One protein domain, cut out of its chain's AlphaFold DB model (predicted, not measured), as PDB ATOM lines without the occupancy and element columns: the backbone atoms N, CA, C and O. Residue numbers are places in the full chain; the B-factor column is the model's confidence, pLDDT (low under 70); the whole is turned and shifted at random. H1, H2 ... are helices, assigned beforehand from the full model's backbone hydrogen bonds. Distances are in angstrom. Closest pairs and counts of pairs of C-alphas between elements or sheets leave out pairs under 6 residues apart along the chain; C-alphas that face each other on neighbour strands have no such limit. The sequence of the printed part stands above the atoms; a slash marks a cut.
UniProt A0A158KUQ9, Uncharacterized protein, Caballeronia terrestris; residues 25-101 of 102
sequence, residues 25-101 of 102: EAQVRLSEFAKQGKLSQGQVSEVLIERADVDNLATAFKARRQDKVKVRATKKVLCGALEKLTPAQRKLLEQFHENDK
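Overview. This is residues 25 to 101 of the 102 residues of an uncharacterized protein of Caballeronia terrestris (UniProt A0A158KUQ9). One long helix, H3, makes the base of an open, bracket-like shape: at one end of it stand two short helices, H2 and then H1, which make a corner with each other, and at its other end H4 turns off toward the same side. The helices make no packed core: H3 has no other helix packed along it, and no two helices clearly touch. The printed part has 77 residues with four named helices, in the order H1, H2, H3, H4, and no named strand; the class is all helix, with 65 of the 77 residues in the helices. The whole is extended, with a radius of gyration of the C-alphas of 22.8 A and spans of 63 by 30 by 15 A.

Along the chain. Find C-alpha 54 at (-17.126, -1.237, -32.041); from there H3 runs through residues 54 to 83 to C-alpha 83 at (-8.249, -0.310, -74.253), 43.1 A away, mostly along falling z. Before it along the chain look for H2, residues 41 to 50, 14.3 A from first to last C-alpha. Before that comes H1, residues 25 to 36, 16.8 A long, which begins with C-alpha 25 at (1.678, 8.699, -38.014). After H3 find H4, residues 87 to 99, 18.9 A long, which ends with C-alpha 99 at (2.704, 18.905, -71.339).

Arrangement. Begin with H3, which touches no helix; its residues 54 to 81 stand free. At its first residues look back to H2: the two are apart, though a tight link of three residues joins them. Go on to H1, which is close to H2 but not clearly touching it: the closest C-alphas, those of Ala 34 and Val 44, are 7.1 A apart. The lines of H1 and H2 stand at a steep tilt of 64 degrees, and they run opposite ways. At the other end of H3 you find H4, apart from H3 but only just, with the closest C-alphas 8.2 A apart. H4 is also apart from H1 and from H2, and H1 is apart from H3. In H1, H2, H3 and H4 every O i to N i+4 pair is within hydrogen-bond range.

Size, cuts and confidence. Look at the C-alphas of Lys 38 and Ala 88, the two farthest apart, for the full reach of 63.7 A. The C-alphas of Glu 25 and Lys 101, the first and last printed, are 30.2 A apart. The printed part has no cut, and the three links between the helices are tight. The mean pLDDT of the printed part is 80.0; residues 98 to 101, where you will also find the printed part ending, are under 70.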
ATOM      1  N   GLU A  25       1.300   7.680 -38.999       79.31
ATOM      2  CA  GLU A  25       1.678   8.699 -38.014       79.31
ATOM      3  C   GLU A  25       1.108   8.393 -36.631       79.31
ATOM      4  O   GLU A  25       1.815   8.489 -35.628       79.31
ATOM      5  N   ALA A  26      -0.167   7.999 -36.568       80.06
ATOM      6  CA  ALA A  26      -0.795   7.620 -35.309       80.06
ATOM      7  C   ALA A  26      -0.097   6.398 -34.692       80.06
ATOM      8  O   ALA A  26       0.111   6.365 -33.483       80.06
ATOM      9  N   GLN A  27       0.319   5.429 -35.515       80.44
ATOM     10  CA  GLN A  27       1.084   4.264 -35.065       80.44
ATOM     11  C   GLN A  27       2.450   4.650 -34.489       80.44
ATOM     12  O   GLN A  27       2.845   4.106 -33.455       80.44
ATOM     13  N   VAL A  28       3.173   5.567 -35.140       84.56
ATOM     14  CA  VAL A  28       4.469   6.061 -34.651       84.56
ATOM     15  C   VAL A  28       4.296   6.717 -33.284       84.56
ATOM     16  O   VAL A  28       4.943   6.288 -32.330       84.56
ATOM     17  N   ARG A  29       3.336   7.641 -33.149       84.75
ATOM     18  CA  ARG A  29       3.052   8.313 -31.870       84.75
ATOM     19  C   ARG A  29       2.635   7.322 -30.776       84.75
ATOM     20  O   ARG A  29       3.153   7.375 -29.666       84.75
ATOM     21  N   LEU A  30       1.755   6.365 -31.087       84.19
ATOM     22  CA  LEU A  30       1.361   5.295 -30.154       84.19
ATOM     23  C   LEU A  30       2.555   4.452 -29.703       84.19
ATOM     24  O   LEU A  30       2.654   4.096 -28.532       84.19
ATOM     25  N   SER A  31       3.475   4.146 -30.619       83.06
ATOM     26  CA  SER A  31       4.676   3.368 -30.312       83.06
ATOM     27  C   SER A  31       5.642   4.150 -29.421       83.06
ATOM     28  O   SER A  31       6.262   3.568 -28.534       83.06
ATOM     29  N   GLU A  32       5.774   5.459 -29.630       88.88
ATOM     30  CA  GLU A  32       6.576   6.342 -28.778       88.88
ATOM     31  C   GLU A  32       6.004   6.423 -27.359       88.88
ATOM     32  O   GLU A  32       6.741   6.208 -26.395       88.88
ATOM     33  N   PHE A  33       4.692   6.620 -27.217       86.50
ATOM     34  CA  PHE A  33       4.036   6.618 -25.906       86.50
ATOM     35  C   PHE A  33       4.123   5.258 -25.208       86.50
ATOM     36  O   PHE A  33       4.420   5.192 -24.015       86.50
ATOM     37  N   ALA A  34       3.942   4.161 -25.947       87.25
ATOM     38  CA  ALA A  34       4.087   2.817 -25.399       87.25
ATOM     39  C   ALA A  34       5.509   2.569 -24.865       87.25
ATOM     40  O   ALA A  34       5.667   2.004 -23.784       87.25
ATOM     41  N   LYS A  35       6.543   3.052 -25.572       88.25
ATOM     42  CA  LYS A  35       7.942   2.979 -25.115       88.25
ATOM     43  C   LYS A  35       8.174   3.792 -23.842       88.25
ATOM     44  O   LYS A  35       8.834   3.295 -22.933       88.25
ATOM     45  N   GLN A  36       7.615   5.001 -23.752       89.50
ATOM     46  CA  GLN A  36       7.709   5.842 -22.550       89.50
ATOM     47  C   GLN A  36       7.066   5.164 -21.332       89.50
ATOM     48  O   GLN A  36       7.639   5.174 -20.245       89.50
ATOM     49  N   GLY A  37       5.918   4.509 -21.527       87.31
ATOM     50  CA  GLY A  37       5.221   3.755 -20.484       87.31
ATOM     51  C   GLY A  37       5.756   2.343 -20.232       87.31
ATOM     52  O   GLY A  37       5.186   1.634 -19.410       87.31
ATOM     53  N   LYS A  38       6.810   1.905 -20.944       89.62
ATOM     54  CA  LYS A  38       7.320   0.517 -20.938       89.62
ATOM     55  C   LYS A  38       6.215  -0.533 -21.148       89.62
ATOM     56  O   LYS A  38       6.268  -1.625 -20.587       89.62
ATOM     57  N   LEU A  39       5.214  -0.194 -21.956       87.25
ATOM     58  CA  LEU A  39       4.077  -1.060 -22.241       87.25
ATOM     59  C   LEU A  39       4.441  -2.063 -23.333       87.25
ATOM     60  O   LEU A  39       5.024  -1.716 -24.363       87.25
ATOM     61  N   SER A  40       4.052  -3.316 -23.125       87.44
ATOM     62  CA  SER A  40       4.118  -4.331 -24.170       87.44
ATOM     63  C   SER A  40       3.056  -4.082 -25.246       87.44
ATOM     64  O   SER A  40       1.997  -3.506 -24.995       87.44
ATOM     65  N   GLN A  41       3.304  -4.587 -26.455       79.12
ATOM     66  CA  GLN A  41       2.327  -4.525 -27.545       79.12
ATOM     67  C   GLN A  41       0.988  -5.183 -27.166       79.12
ATOM     68  O   GLN A  41      -0.062  -4.709 -27.601       79.12
ATOM     69  N   GLY A  42       1.019  -6.249 -26.356       81.44
ATOM     70  CA  GLY A  42      -0.183  -6.919 -25.854       81.44
ATOM     71  C   GLY A  42      -1.044  -5.974 -25.019       81.44
ATOM     72  O   GLY A  42      -2.198  -5.749 -25.364       81.44
ATOM     73  N   GLN A  43      -0.445  -5.319 -24.023       83.06
ATOM     74  CA  GLN A  43      -1.139  -4.362 -23.150       83.06
ATOM     75  C   GLN A  43      -1.708  -3.166 -23.918       83.06
ATOM     76  O   GLN A  43      -2.828  -2.734 -23.664       83.06
ATOM     77  N   VAL A  44      -0.964  -2.640 -24.898       83.81
ATOM     78  CA  VAL A  44      -1.475  -1.565 -25.763       83.81
ATOM     79  C   VAL A  44      -2.686  -2.051 -26.559       83.81
ATOM     80  O   VAL A  44      -3.667  -1.327 -26.695       83.81
ATOM     81  N   SER A  45      -2.637  -3.281 -27.071       82.12
ATOM     82  CA  SER A  45      -3.732  -3.853 -27.856       82.12
ATOM     83  C   SER A  45      -4.978  -4.087 -27.000       82.12
ATOM     84  O   SER A  45      -6.072  -3.768 -27.449       82.12
ATOM     85  N   GLU A  46      -4.820  -4.582 -25.772       83.00
ATOM     86  CA  GLU A  46      -5.923  -4.783 -24.823       83.00
ATOM     87  C   GLU A  46      -6.648  -3.474 -24.514       83.00
ATOM     88  O   GLU A  46      -7.863  -3.400 -24.682       83.00
ATOM     89  N   VAL A  47      -5.909  -2.413 -24.177       85.31
ATOM     90  CA  VAL A  47      -6.497  -1.095 -23.885       85.31
ATOM     91  C   VAL A  47      -7.193  -0.507 -25.113       85.31
ATOM     92  O   VAL A  47      -8.275   0.069 -25.005       85.31
ATOM     93  N   LEU A  48      -6.594  -0.653 -26.298       82.06
ATOM     94  CA  LEU A  48      -7.207  -0.178 -27.539       82.06
ATOM     95  C   LEU A  48      -8.498  -0.930 -27.869       82.06
ATOM     96  O   LEU A  48      -9.421  -0.309 -28.381       82.06
ATOM     97  N   ILE A  49      -8.569  -2.234 -27.586       81.56
ATOM     98  CA  ILE A  49      -9.775  -3.045 -27.789       81.56
ATOM     99  C   ILE A  49     -10.842  -2.693 -26.751       81.56
ATOM    100  O   ILE A  49     -12.002  -2.540 -27.111       81.56
ATOM    101  N   GLU A  50     -10.467  -2.515 -25.485       84.50
ATOM    102  CA  GLU A  50     -11.398  -2.154 -24.410       84.50
ATOM    103  C   GLU A  50     -12.041  -0.778 -24.640       84.50
ATOM    104  O   GLU A  50     -13.217  -0.569 -24.350       84.50
ATOM    105  N   ARG A  51     -11.279   0.167 -25.197       84.12
ATOM    106  CA  ARG A  51     -11.754   1.519 -25.525       84.12
ATOM    107  C   ARG A  51     -12.276   1.653 -26.953       84.12
ATOM    108  O   ARG A  51     -12.656   2.754 -27.351       84.12
ATOM    109  N   ALA A  52     -12.269   0.574 -27.733       80.31
ATOM    110  CA  ALA A  52     -12.758   0.603 -29.098       80.31
ATOM    111  C   ALA A  52     -14.282   0.743 -29.110       80.31
ATOM    112  O   ALA A  52     -15.008  -0.132 -28.645       80.31
ATOM    113  N   ASP A  53     -14.770   1.819 -29.720       82.12
ATOM    114  CA  ASP A  53     -16.174   1.933 -30.098       82.12
ATOM    115  C   ASP A  53     -16.434   1.034 -31.319       82.12
ATOM    116  O   ASP A  53     -16.133   1.383 -32.467       82.12
ATOM    117  N   VAL A  54     -16.927  -0.174 -31.046       77.69
ATOM    118  CA  VAL A  54     -17.126  -1.237 -32.041       77.69
ATOM    119  C   VAL A  54     -18.128  -0.819 -33.123       77.69
ATOM    120  O   VAL A  54     -17.921  -1.136 -34.298       77.69
ATOM    121  N   ASP A  55     -19.165  -0.065 -32.763       76.69
ATOM    122  CA  ASP A  55     -20.219   0.357 -33.691       76.69
ATOM    123  C   ASP A  55     -19.702   1.414 -34.676       76.69
ATOM    124  O   ASP A  55     -19.940   1.349 -35.895       76.69
ATOM    125  N   ASN A  56     -18.902   2.351 -34.173       77.69
ATOM    126  CA  ASN A  56     -18.245   3.348 -35.008       77.69
ATOM    127  C   ASN A  56     -17.163   2.713 -35.905       77.69
ATOM    128  O   ASN A  56     -17.073   3.014 -37.101       77.69
ATOM    129  N   LEU A  57     -16.401   1.745 -35.383       76.69
ATOM    130  CA  LEU A  57     -15.426   0.981 -36.170       76.69
ATOM    131  C   LEU A  57     -16.084   0.193 -37.304       76.69
ATOM    132  O   LEU A  57     -15.588   0.216 -38.433       76.69
ATOM    133  N   ALA A  58     -17.211  -0.474 -37.046       75.81
ATOM    134  CA  ALA A  58     -17.950  -1.204 -38.072       75.81
ATOM    135  C   ALA A  58     -18.394  -0.276 -39.215       75.81
ATOM    136  O   ALA A  58     -18.238  -0.607 -40.398       75.81
ATOM    137  N   THR A  59     -18.873   0.920 -38.870       77.44
ATOM    138  CA  THR A  59     -19.271   1.956 -39.833       77.44
ATOM    139  C   THR A  59     -18.076   2.447 -40.653       77.44
ATOM    140  O   THR A  59     -18.135   2.459 -41.887       77.44
ATOM    141  N   ALA A  60     -16.954   2.754 -39.998       74.38
ATOM    142  CA  ALA A  60     -15.723   3.180 -40.659       74.38
ATOM    143  C   ALA A  60     -15.156   2.097 -41.598       74.38
ATOM    144  O   ALA A  60     -14.752   2.387 -42.729       74.38
ATOM    145  N   PHE A  61     -15.177   0.822 -41.187       79.56
ATOM    146  CA  PHE A  61     -14.750  -0.293 -42.036       79.56
ATOM    147  C   PHE A  61     -15.666  -0.489 -43.247       79.56
ATOM    148  O   PHE A  61     -15.177  -0.761 -44.350       79.56
ATOM    149  N   LYS A  62     -16.983  -0.316 -43.076       79.56
ATOM    150  CA  LYS A  62     -17.954  -0.383 -44.173       79.56
ATOM    151  C   LYS A  62     -17.729   0.742 -45.184       79.56
ATOM    152  O   LYS A  62     -17.651   0.451 -46.380       79.56
ATOM    153  N   ALA A  63     -17.545   1.979 -44.722       76.38
ATOM    154  CA  ALA A  63     -17.234   3.127 -45.575       76.38
ATOM    155  C   ALA A  63     -15.935   2.898 -46.366       76.38
ATOM    156  O   ALA A  63     -15.927   2.951 -47.597       76.38
ATOM    157  N   ARG A  64     -14.859   2.472 -45.691       78.88
ATOM    158  CA  ARG A  64     -13.575   2.164 -46.341       78.88
ATOM    159  C   ARG A  64     -13.687   1.057 -47.389       78.88
ATOM    160  O   ARG A  64     -13.043   1.112 -48.439       78.88
ATOM    161  N   ARG A  65     -14.486   0.020 -47.117       80.44
ATOM    162  CA  ARG A  65     -14.750  -1.044 -48.093       80.44
ATOM    163  C   ARG A  65     -15.472  -0.487 -49.315       80.44
ATOM    164  O   ARG A  65     -15.086  -0.834 -50.430       80.44
ATOM    165  N   GLN A  66     -16.474   0.366 -49.123       80.56
ATOM    166  CA  GLN A  66     -17.189   1.009 -50.225       80.56
ATOM    167  C   GLN A  66     -16.255   1.878 -51.069       80.56
ATOM    168  O   GLN A  66     -16.267   1.744 -52.290       80.56
ATOM    169  N   ASP A  67     -15.377   2.668 -50.454       79.56
ATOM    170  CA  ASP A  67     -14.404   3.484 -51.186       79.56
ATOM    171  C   ASP A  67     -13.427   2.628 -51.990       79.56
ATOM    172  O   ASP A  67     -13.187   2.885 -53.170       79.56
ATOM    173  N   LYS A  68     -12.928   1.530 -51.411       78.44
ATOM    174  CA  LYS A  68     -12.060   0.592 -52.137       78.44
ATOM    175  C   LYS A  68     -12.772  -0.039 -53.336       78.44
ATOM    176  O   LYS A  68     -12.159  -0.224 -54.389       78.44
ATOM    177  N   VAL A  69     -14.052  -0.384 -53.186       80.50
ATOM    178  CA  VAL A  69     -14.876  -0.927 -54.275       80.50
ATOM    179  C   VAL A  69     -15.098   0.131 -55.354       80.50
ATOM    180  O   VAL A  69     -14.888  -0.182 -56.524       80.50
ATOM    181  N   LYS A  70     -15.429   1.376 -54.982       76.19
ATOM    182  CA  LYS A  70     -15.576   2.505 -55.914       76.19
ATOM    183  C   LYS A  70     -14.292   2.736 -56.701       76.19
ATOM    184  O   LYS A  70     -14.322   2.681 -57.920       76.19
ATOM    185  N   VAL A  71     -13.147   2.870 -56.029       76.31
ATOM    186  CA  VAL A  71     -11.846   3.070 -56.689       76.31
ATOM    187  C   VAL A  71     -11.525   1.918 -57.645       76.31
ATOM    188  O   VAL A  71     -11.062   2.152 -58.760       76.31
ATOM    189  N   ARG A  72     -11.789   0.663 -57.253       75.56
ATOM    190  CA  ARG A  72     -11.569  -0.497 -58.131       75.56
ATOM    191  C   ARG A  72     -12.512  -0.495 -59.336       75.56
ATOM    192  O   ARG A  72     -12.071  -0.828 -60.434       75.56
ATOM    193  N   ALA A  73     -13.776  -0.128 -59.142       76.38
ATOM    194  CA  ALA A  73     -14.754  -0.003 -60.215       76.38
ATOM    195  C   ALA A  73     -14.350   1.106 -61.197       76.38
ATOM    196  O   ALA A  73     -14.271   0.845 -62.393       76.38
ATOM    197  N   THR A  74     -13.978   2.286 -60.698       76.81
ATOM    198  CA  THR A  74     -13.494   3.406 -61.515       76.81
ATOM    199  C   THR A  74     -12.246   3.024 -62.303       76.81
ATOM    200  O   THR A  74     -12.194   3.252 -63.506       76.81
ATOM    201  N   LYS A  75     -11.267   2.359 -61.671       76.94
ATOM    202  CA  LYS A  75     -10.074   1.856 -62.372       76.94
ATOM    203  C   LYS A  75     -10.429   0.853 -63.468       76.94
ATOM    204  O   LYS A  75      -9.884   0.944 -64.558       76.94
ATOM    205  N   LYS A  76     -11.363  -0.069 -63.213       80.75
ATOM    206  CA  LYS A  76     -11.817  -1.038 -64.221       80.75
ATOM    207  C   LYS A  76     -12.489  -0.349 -65.415       80.75
ATOM    208  O   LYS A  76     -12.225  -0.731 -66.550       80.75
ATOM    209  N   VAL A  77     -13.328   0.657 -65.165       82.06
ATOM    210  CA  VAL A  77     -13.969   1.456 -66.222       82.06
ATOM    211  C   VAL A  77     -12.921   2.219 -67.031       82.06
ATOM    212  O   VAL A  77     -12.957   2.167 -68.256       82.06
ATOM    213  N   LEU A  78     -11.956   2.857 -66.361       81.56
ATOM    214  CA  LEU A  78     -10.857   3.566 -67.020       81.56
ATOM    215  C   LEU A  78     -10.009   2.629 -67.883       81.56
ATOM    216  O   LEU A  78      -9.773   2.945 -69.041       81.56
ATOM    217  N   CYS A  79      -9.612   1.456 -67.379       77.50
ATOM    218  CA  CYS A  79      -8.879   0.470 -68.181       77.50
ATOM    219  C   CYS A  79      -9.669   0.058 -69.432       77.50
ATOM    220  O   CYS A  79      -9.126   0.097 -70.530       77.50
ATOM    221  N   GLY A  80     -10.966  -0.240 -69.290       80.00
ATOM    222  CA  GLY A  80     -11.810  -0.596 -70.433       80.00
ATOM    223  C   GLY A  80     -12.023   0.549 -71.432       80.00
ATOM    224  O   GLY A  80     -12.213   0.293 -72.618       80.00
ATOM    225  N   ALA A  81     -11.994   1.806 -70.982       79.88
ATOM    226  CA  ALA A  81     -12.036   2.971 -71.863       79.88
ATOM    227  C   ALA A  81     -10.705   3.164 -72.607       79.88
ATOM    228  O   ALA A  81     -10.713   3.390 -73.814       79.88
ATOM    229  N   LEU A  82      -9.574   3.005 -71.912       79.88
ATOM    230  CA  LEU A  82      -8.229   3.122 -72.481       79.88
ATOM    231  C   LEU A  82      -7.941   2.035 -73.528       79.88
ATOM    232  O   LEU A  82      -7.351   2.321 -74.567       79.88
ATOM    233  N   GLU A  83      -8.399   0.802 -73.301       81.00
ATOM    234  CA  GLU A  83      -8.249  -0.310 -74.253       81.00
ATOM    235  C   GLU A  83      -8.955  -0.045 -75.593       81.00
ATOM    236  O   GLU A  83      -8.472  -0.471 -76.644       81.00
ATOM    237  N   LYS A  84     -10.065   0.706 -75.568       86.06
ATOM    238  CA  LYS A  84     -10.891   1.032 -76.741       86.06
ATOM    239  C   LYS A  84     -10.419   2.263 -77.517       86.06
ATOM    240  O   LYS A  84     -11.012   2.580 -78.546       86.06
ATOM    241  N   LEU A  85      -9.383   2.965 -77.051       84.69
ATOM    242  CA  LEU A  85      -8.889   4.164 -77.727       84.69
ATOM    243  C   LEU A  85      -8.278   3.829 -79.089       84.69
ATOM    244  O   LEU A  85      -7.473   2.897 -79.220       84.69
ATOM    245  N   THR A  86      -8.593   4.643 -80.095       84.94
ATOM    246  CA  THR A  86      -7.944   4.554 -81.407       84.94
ATOM    247  C   THR A  86      -6.489   5.046 -81.334       84.94
ATOM    248  O   THR A  86      -6.128   5.778 -80.407       84.94
ATOM    249  N   PRO A  87      -5.624   4.687 -82.303       82.88
ATOM    250  CA  PRO A  87      -4.228   5.135 -82.310       82.88
ATOM    251  C   PRO A  87      -4.065   6.664 -82.278       82.88
ATOM    252  O   PRO A  87      -3.166   7.173 -81.614       82.88
ATOM    253  N   ALA A  88      -4.961   7.406 -82.938       81.50
ATOM    254  CA  ALA A  88      -4.954   8.869 -82.927       81.50
ATOM    255  C   ALA A  88      -5.297   9.444 -81.539       81.50
ATOM    256  O   ALA A  88      -4.658  10.388 -81.085       81.50
ATOM    257  N   GLN A  89      -6.262   8.841 -80.836       82.62
ATOM    258  CA  GLN A  89      -6.664   9.271 -79.494       82.62
ATOM    259  C   GLN A  89      -5.605   8.947 -78.431       82.62
ATOM    260  O   GLN A  89      -5.435   9.723 -77.495       82.62
ATOM    261  N   ARG A  90      -4.864   7.839 -78.581       79.19
ATOM    262  CA  ARG A  90      -3.729   7.519 -77.695       79.19
ATOM    263  C   ARG A  90      -2.601   8.534 -77.830       79.19
ATOM    264  O   ARG A  90      -2.161   9.050 -76.813       79.19
ATOM    265  N   LYS A  91      -2.215   8.885 -79.064       79.00
ATOM    266  CA  LYS A  91      -1.210   9.935 -79.311       79.00
ATOM    267  C   LYS A  91      -1.601  11.271 -78.685       79.00
ATOM    268  O   LYS A  91      -0.758  11.945 -78.109       79.00
ATOM    269  N   LEU A  92      -2.878  11.639 -78.777       81.69
ATOM    270  CA  LEU A  92      -3.386  12.871 -78.176       81.69
ATOM    271  C   LEU A  92      -3.258  12.837 -76.640       81.69
ATOM    272  O   LEU A  92      -2.817  13.806 -76.036       81.69
ATOM    273  N   LEU A  93      -3.591  11.703 -76.013       80.56
ATOM    274  CA  LEU A  93      -3.462  11.502 -74.566       80.56
ATOM    275  C   LEU A  93      -1.994  11.528 -74.096       80.56
ATOM    276  O   LEU A  93      -1.694  12.101 -73.052       80.56
ATOM    277  N   GLU A  94      -1.086  10.928 -74.867       79.12
ATOM    278  CA  GLU A  94       0.361  10.941 -74.608       79.12
ATOM    279  C   GLU A  94       0.925  12.368 -74.664       79.12
ATOM    280  O   GLU A  94       1.633  12.777 -73.747       79.12
ATOM    281  N   GLN A  95       0.520  13.163 -75.660       79.69
ATOM    282  CA  GLN A  95       0.909  14.574 -75.778       79.69
ATOM    283  C   GLN A  95       0.409  15.430 -74.605       79.69
ATOM    284  O   GLN A  95       1.137  16.289 -74.114       79.69
ATOM    285  N   PHE A  96      -0.812  15.192 -74.112       76.81
ATOM    286  CA  PHE A  96      -1.301  15.870 -72.906       76.81
ATOM    287  C   PHE A  96      -0.480  15.506 -71.659       76.81
ATOM    288  O   PHE A  96      -0.187  16.382 -70.851       76.81
ATOM    289  N   HIS A  97      -0.057  14.245 -71.512       71.81
ATOM    290  CA  HIS A  97       0.751  13.814 -70.369       71.81
ATOM    291  C   HIS A  97       2.169  14.408 -70.357       71.81
ATOM    292  O   HIS A  97       2.742  14.605 -69.286       71.81
ATOM    293  N   GLU A  98       2.747  14.664 -71.528       66.12
ATOM    294  CA  GLU A  98       4.057  15.311 -71.649       66.12
ATOM    295  C   GLU A  98       3.996  16.805 -71.303       66.12
ATOM    296  O   GLU A  98       4.914  17.313 -70.663       66.12
ATOM    297  N   ASN A  99       2.893  17.482 -71.635       61.66
ATOM    298  CA  ASN A  99       2.704  18.905 -71.339       61.66
ATOM    299  C   ASN A  99       2.428  19.196 -69.851       61.66
ATOM    300  O   ASN A  99       2.829  20.248 -69.371       61.66
ATOM    301  N   ASP A 100       1.808  18.271 -69.109       55.31
ATOM    302  CA  ASP A 100       1.572  18.402 -67.655       55.31
ATOM    303  C   ASP A 100       2.831  18.144 -66.793       55.31
ATOM    304  O   ASP A 100       2.787  18.266 -65.568       55.31
ATOM    305  N   LYS A 101       3.952  17.730 -67.402       53.47
ATOM    306  CA  LYS A 101       5.243  17.510 -66.715       53.47
ATOM    307  C   LYS A 101       6.199  18.708 -66.789       53.47
ATOM    308  O   LYS A 101       7.323  18.589 -66.296       53.47
TER     309      LYS A 101